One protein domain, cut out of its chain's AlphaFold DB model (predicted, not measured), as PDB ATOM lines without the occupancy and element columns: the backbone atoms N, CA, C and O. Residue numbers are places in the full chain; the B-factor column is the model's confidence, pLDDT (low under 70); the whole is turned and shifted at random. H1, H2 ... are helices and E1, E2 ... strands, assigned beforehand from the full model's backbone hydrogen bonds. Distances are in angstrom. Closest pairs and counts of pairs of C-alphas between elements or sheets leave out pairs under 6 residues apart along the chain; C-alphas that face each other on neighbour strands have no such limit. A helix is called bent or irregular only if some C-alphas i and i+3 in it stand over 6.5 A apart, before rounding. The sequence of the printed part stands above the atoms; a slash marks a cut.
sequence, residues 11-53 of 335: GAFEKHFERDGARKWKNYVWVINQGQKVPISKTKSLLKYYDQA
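Overview. This is residues 11 to 53 of the 335 residues of an uncharacterized protein of Coptis chinensis (UniProt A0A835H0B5). A small two-stranded hairpin, E1 and E2, and two short helices are strung out along the printed part in a loose, open arrangement, with H1 at one end of the longest axis and the hairpin toward the other. H2 follows the hairpin after a tight link, and the two helices stay apart from each other. The printed part has 43 residues with two named helices and two named strands, in the order H1, E1, E2, H2; the one sheet has the order E1 - E2 and is antiparallel. The class is mixed, helices and strands: helices hold 19 and strands 8 of the 27 residues in named elements. The whole is only just loose, close to compact, with a radius of gyration of the C-alphas of 11.5 A, and the C-alphas span 30 by 26 by 14 A.

Along the chain. Strand E1, residues 30 to 33, begins at C-alpha 30 at (0.883, 43.590, -28.410) and is 9.3 A long from first to last C-alpha. Strand E2, residues 36 to 39, is 9.7 A long. Helix H1, residues 11 to 20, begins at C-alpha 11 at (8.719, 48.188, -44.087) and is 14.9 A long. Helix H2, residues 44 to 52, is 12.4 A long and ends at C-alpha 52 at (13.447, 29.100, -27.123).

Arrangement. E1 and E2 form a hairpin of antiparallel neighbour strands, with 143 degrees between their N-to-C directions. C-alphas 30 and 39 face each other at 4.1 A, and C-alphas 33 and 36 at 5.3 A. N 31 and O 38 are within hydrogen-bond range at 2.8 A, and so are N 36 and O 33 at 2.9 A. H2 is apart from E1. H1 is apart from E2 and from H2. In H1, 4 of 6 O i to N i+4 pairs are within hydrogen-bond range, and in H2, 4 of 5. Neither helix is bent.

Size, cuts and confidence. The two C-alphas farthest apart are those of Arg 19 and Gln 34, at 31.3 A, and the first and last printed C-alphas, of Gly 11 and Ala 53, are 23.1 A apart. The printed part has no cut. The links from E1 to E2, with 2 residues between them, and from E2 to H2, with 4, are tight; the link from H1 to E1, with 9, is short, and no link is long. The mean pLDDT of the printed part is 82.4, and residues 52 to 53, of which 52 belongs to H2, are under 70.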
ATOM      1  N   GLY A  11       7.480  47.408 -43.954       75.75
ATOM      2  CA  GLY A  11       8.719  48.188 -44.087       75.75
ATOM      3  C   GLY A  11       8.689  49.551 -43.377       75.75
ATOM      4  O   GLY A  11       9.717  50.023 -42.897       75.75
ATOM      5  N   ALA A  12       7.521  50.190 -43.263       78.31
ATOM      6  CA  ALA A  12       7.364  51.417 -42.479       78.31
ATOM      7  C   ALA A  12       7.403  51.127 -40.971       78.31
ATOM      8  O   ALA A  12       7.945  51.925 -40.209       78.31
ATOM      9  N   PHE A  13       6.877  49.967 -40.559       74.62
ATOM     10  CA  PHE A  13       7.044  49.429 -39.214       74.62
ATOM     11  C   PHE A  13       8.539  49.244 -38.933       74.62
ATOM     12  O   PHE A  13       9.062  49.900 -38.040       74.62
ATOM     13  N   GLU A  14       9.255  48.472 -39.749       77.31
ATOM     14  CA  GLU A  14      10.684  48.187 -39.559       77.31
ATOM     15  C   GLU A  14      11.551  49.453 -39.442       77.31
ATOM     16  O   GLU A  14      12.280  49.594 -38.461       77.31
ATOM     17  N   LYS A  15      11.370  50.444 -40.327       81.50
ATOM     18  CA  LYS A  15      12.063  51.747 -40.237       81.50
ATOM     19  C   LYS A  15      11.754  52.517 -38.951       81.50
ATOM     20  O   LYS A  15      12.592  53.267 -38.451       81.50
ATOM     21  N   HIS A  16      10.548  52.362 -38.405       72.44
ATOM     22  CA  HIS A  16      10.189  52.965 -37.122       72.44
ATOM     23  C   HIS A  16      10.879  52.249 -35.949       72.44
ATOM     24  O   HIS A  16      11.266  52.899 -34.979       72.44
ATOM     25  N   PHE A  17      11.093  50.933 -36.060       70.00
ATOM     26  CA  PHE A  17      11.750  50.115 -35.035       70.00
ATOM     27  C   PHE A  17      13.273  50.140 -35.077       70.00
ATOM     28  O   PHE A  17      13.899  49.967 -34.030       70.00
ATOM     29  N   GLU A  18      13.878  50.397 -36.236       71.25
ATOM     30  CA  GLU A  18      15.330  50.568 -36.351       71.25
ATOM     31  C   GLU A  18      15.837  51.689 -35.440       71.25
ATOM     32  O   GLU A  18      16.888  51.549 -34.814       71.25
ATOM     33  N   ARG A  19      15.053  52.763 -35.280       73.38
ATOM     34  CA  ARG A  19      15.431  53.918 -34.458       73.38
ATOM     35  C   ARG A  19      15.455  53.621 -32.954       73.38
ATOM     36  O   ARG A  19      16.329  54.128 -32.257       73.38
ATOM     37  N   ASP A  20      14.541  52.787 -32.462       72.69
ATOM     38  CA  ASP A  20      14.444  52.426 -31.035       72.69
ATOM     39  C   ASP A  20      15.293  51.195 -30.657       72.69
ATOM     40  O   ASP A  20      15.387  50.815 -29.482       72.69
ATOM     41  N   GLY A  21      15.958  50.601 -31.651       71.38
ATOM     42  CA  GLY A  21      16.837  49.452 -31.523       71.38
ATOM     43  C   GLY A  21      16.077  48.128 -31.442       71.38
ATOM     44  O   GLY A  21      15.131  47.950 -30.667       71.38
ATOM     45  N   ALA A  22      16.587  47.122 -32.158       70.19
ATOM     46  CA  ALA A  22      16.062  45.752 -32.220       70.19
ATOM     47  C   ALA A  22      15.996  45.005 -30.865       70.19
ATOM     48  O   ALA A  22      15.647  43.830 -30.811       70.19
ATOM     49  N   ARG A  23      16.325  45.652 -29.742       73.75
ATOM     50  CA  ARG A  23      16.169  45.095 -28.390       73.75
ATOM     51  C   ARG A  23      14.830  45.455 -27.738       73.75
ATOM     52  O   ARG A  23      14.423  44.757 -26.815       73.75
ATOM     53  N   LYS A  24      14.133  46.503 -28.203       82.38
ATOM     54  CA  LYS A  24      12.902  47.009 -27.563       82.38
ATOM     55  C   LYS A  24      11.599  46.642 -28.278       82.38
ATOM     56  O   LYS A  24      10.538  46.891 -27.714       82.38
ATOM     57  N   TRP A  25      11.642  45.995 -29.448       84.19
ATOM     58  CA  TRP A  25      10.443  45.644 -30.236       84.19
ATOM     59  C   TRP A  25       9.377  44.874 -29.431       84.19
ATOM     60  O   TRP A  25       8.184  45.104 -29.607       84.19
ATOM     61  N   LYS A  26       9.796  44.041 -28.467       87.00
ATOM     62  CA  LYS A  26       8.913  43.267 -27.572       87.00
ATOM     63  C   LYS A  26       7.950  44.137 -26.739       87.00
ATOM     64  O   LYS A  26       6.939  43.628 -26.267       87.00
ATOM     65  N   ASN A  27       8.253  45.425 -26.548       88.75
ATOM     66  CA  ASN A  27       7.388  46.373 -25.835       88.75
ATOM     67  C   ASN A  27       6.325  47.020 -26.730       88.75
ATOM     68  O   ASN A  27       5.354  47.567 -26.218       88.75
ATOM     69  N   TYR A  28       6.520  46.977 -28.046       87.88
ATOM     70  CA  TYR A  28       5.681  47.670 -29.018       87.88
ATOM     71  C   TYR A  28       4.791  46.728 -29.825       87.88
ATOM     72  O   TYR A  28       3.874  47.188 -30.502       87.88
ATOM     73  N   VAL A  29       5.044  45.421 -29.745       88.62
ATOM     74  CA  VAL A  29       4.138  44.388 -30.245       88.62
ATOM     75  C   VAL A  29       3.227  43.946 -29.104       88.62
ATOM     76  O   VAL A  29       3.689  43.672 -27.992       88.62
ATOM     77  N   TRP A  30       1.930  43.876 -29.386       93.44
ATOM     78  CA  TRP A  30       0.883  43.590 -28.410       93.44
ATOM     79  C   TRP A  30       0.105  42.359 -28.844       93.44
ATOM     80  O   TRP A  30      -0.149  42.165 -30.030       93.44
ATOM     81  N   VAL A  31      -0.310  41.564 -27.867       93.06
ATOM     82  CA  VAL A  31      -1.244  40.457 -28.043       93.06
ATOM     83  C   VAL A  31      -2.547  40.852 -27.369       93.06
ATOM     84  O   VAL A  31      -2.541  41.467 -26.300       93.06
ATOM     85  N   ILE A  32      -3.669  40.526 -28.002       93.69
ATOM     86  CA  ILE A  32      -4.986  40.708 -27.398       93.69
ATOM     87  C   ILE A  32      -5.307  39.423 -26.640       93.69
ATOM     88  O   ILE A  32      -5.556  38.391 -27.254       93.69
ATOM     89  N   ASN A  33      -5.269  39.479 -25.310       89.81
ATOM     90  CA  ASN A  33      -5.673  38.374 -24.444       89.81
ATOM     91  C   ASN A  33      -6.916  38.800 -23.663       89.81
ATOM     92  O   ASN A  33      -6.872  39.815 -22.971       89.81
ATOM     93  N   GLN A  34      -8.022  38.064 -23.803       91.94
ATOM     94  CA  GLN A  34      -9.301  38.381 -23.146       91.94
ATOM     95  C   GLN A  34      -9.750  39.843 -23.367       91.94
ATOM     96  O   GLN A  34     -10.201  40.524 -22.451       91.94
ATOM     97  N   GLY A  35      -9.559  40.366 -24.582       93.75
ATOM     98  CA  GLY A  35      -9.910  41.750 -24.930       93.75
ATOM     99  C   GLY A  35      -8.938  42.821 -24.414       93.75
ATOM    100  O   GLY A  35      -9.076  43.989 -24.772       93.75
ATOM    101  N   GLN A  36      -7.915  42.453 -23.639       93.62
ATOM    102  CA  GLN A  36      -6.888  43.382 -23.174       93.62
ATOM    103  C   GLN A  36      -5.652  43.344 -24.072       93.62
ATOM    104  O   GLN A  36      -5.117  42.281 -24.391       93.62
ATOM    105  N   LYS A  37      -5.157  44.528 -24.452       95.19
ATOM    106  CA  LYS A  37      -3.883  44.676 -25.166       95.19
ATOM    107  C   LYS A  37      -2.732  44.538 -24.178       95.19
ATOM    108  O   LYS A  37      -2.471  45.447 -23.391       95.19
ATOM    109  N   VAL A  38      -2.019  43.421 -24.247       94.25
ATOM    110  CA  VAL A  38      -0.859  43.142 -23.399       94.25
ATOM    111  C   VAL A  38       0.397  43.129 -24.275       94.25
ATOM    112  O   VAL A  38       0.435  42.393 -25.261       94.25
ATOM    113  N   PRO A  39       1.433  43.927 -23.966       93.56
ATOM    114  CA  PRO A  39       2.672  43.903 -24.732       93.56
ATOM    115  C   PRO A  39       3.372  42.550 -24.556       93.56
ATOM    116  O   PRO A  39       3.344  41.969 -23.465       93.56
ATOM    117  N   ILE A  40       4.033  42.061 -25.608       92.75
ATOM    118  CA  ILE A  40       4.677  40.734 -25.616       92.75
ATOM    119  C   ILE A  40       5.696  40.590 -24.477       92.75
ATOM    120  O   ILE A  40       5.808  39.526 -23.866       92.75
ATOM    121  N   SER A  41       6.404  41.664 -24.124       89.75
ATOM    122  CA  SER A  41       7.349  41.671 -23.001       89.75
ATOM    123  C   SER A  41       6.719  41.308 -21.651       89.75
ATOM    124  O   SER A  41       7.407  40.766 -20.787       89.75
ATOM    125  N   LYS A  42       5.415  41.553 -21.469       92.25
ATOM    126  CA  LYS A  42       4.663  41.182 -20.258       92.25
ATOM    127  C   LYS A  42       4.042  39.786 -20.348       92.25
ATOM    128  O   LYS A  42       3.700  39.201 -19.320       92.25
ATOM    129  N   THR A  43       3.936  39.211 -21.546       92.25
ATOM    130  CA  THR A  43       3.429  37.847 -21.742       92.25
ATOM    131  C   THR A  43       4.523  36.811 -21.473       92.25
ATOM    132  O   THR A  43       5.279  36.418 -22.360       92.25
ATOM    133  N   LYS A  44       4.617  36.341 -20.221       84.06
ATOM    134  CA  LYS A  44       5.656  35.385 -19.793       84.06
ATOM    135  C   LYS A  44       5.655  34.060 -20.576       84.06
ATOM    136  O   LYS A  44       6.710  33.448 -20.704       84.06
ATOM    137  N   SER A  45       4.507  33.596 -21.073       81.25
ATOM    138  CA  SER A  45       4.376  32.337 -21.829       81.25
ATOM    139  C   SER A  45       4.874  32.461 -23.273       81.25
ATOM    140  O   SER A  45       5.703  31.666 -23.704       81.25
ATOM    141  N   LEU A  46       4.438  33.496 -23.996       83.38
ATOM    142  CA  LEU A  46       4.865  33.774 -25.374       83.38
ATOM    143  C   LEU A  46       6.349  34.123 -25.469       83.38
ATOM    144  O   LEU A  46       7.033  33.717 -26.408       83.38
ATOM    145  N   LEU A  47       6.871  34.841 -24.473       82.12
ATOM    146  CA  LEU A  47       8.278  35.214 -24.458       82.12
ATOM    147  C   LEU A  47       9.195  33.987 -24.363       82.12
ATOM    148  O   LEU A  47      10.225  33.949 -25.033       82.12
ATOM    149  N   LYS A  48       8.793  32.959 -23.598       82.00
ATOM    150  CA  LYS A  48       9.522  31.684 -23.520       82.00
ATOM    151  C   LYS A  48       9.605  31.007 -24.881       82.00
ATOM    152  O   LYS A  48      10.681  30.550 -25.236       82.00
ATOM    153  N   TYR A  49       8.520  31.001 -25.652       78.38
ATOM    154  CA  TYR A  49       8.514  30.421 -26.994       78.38
ATOM    155  C   TYR A  49       9.485  31.153 -27.932       78.38
ATOM    156  O   TYR A  49      10.272  30.518 -28.627       78.38
ATOM    157  N   TYR A  50       9.513  32.488 -27.888       74.31
ATOM    158  CA  TYR A  50      10.413  33.287 -28.727       74.31
ATOM    159  C   TYR A  50      11.884  33.197 -28.299       74.31
ATOM    160  O   TYR A  50      12.783  33.244 -29.132       74.31
ATOM    161  N   ASP A  51      12.146  33.074 -26.997       73.06
ATOM    162  CA  ASP A  51      13.505  32.927 -26.474       73.06
ATOM    163  C   ASP A  51      14.040  31.487 -26.609       73.06
ATOM    164  O   ASP A  51      15.257  31.293 -26.522       73.06
ATOM    165  N   GLN A  52      13.149  30.506 -26.811       66.56
ATOM    166  CA  GLN A  52      13.447  29.100 -27.123       66.56
ATOM    167  C   GLN A  52      13.502  28.824 -28.632       66.56
ATOM    168  O   GLN A  52      14.205  27.900 -29.046       66.56
ATOM    169  N   ALA A  53      12.835  29.642 -29.458       56.97
ATOM    170  CA  ALA A  53      13.088  29.704 -30.894       56.97
ATOM    171  C   ALA A  53      14.593  29.957 -31.105       56.97
ATOM    172  O   ALA A  53      15.215  30.728 -30.368       56.97
TER     173      ALA A  53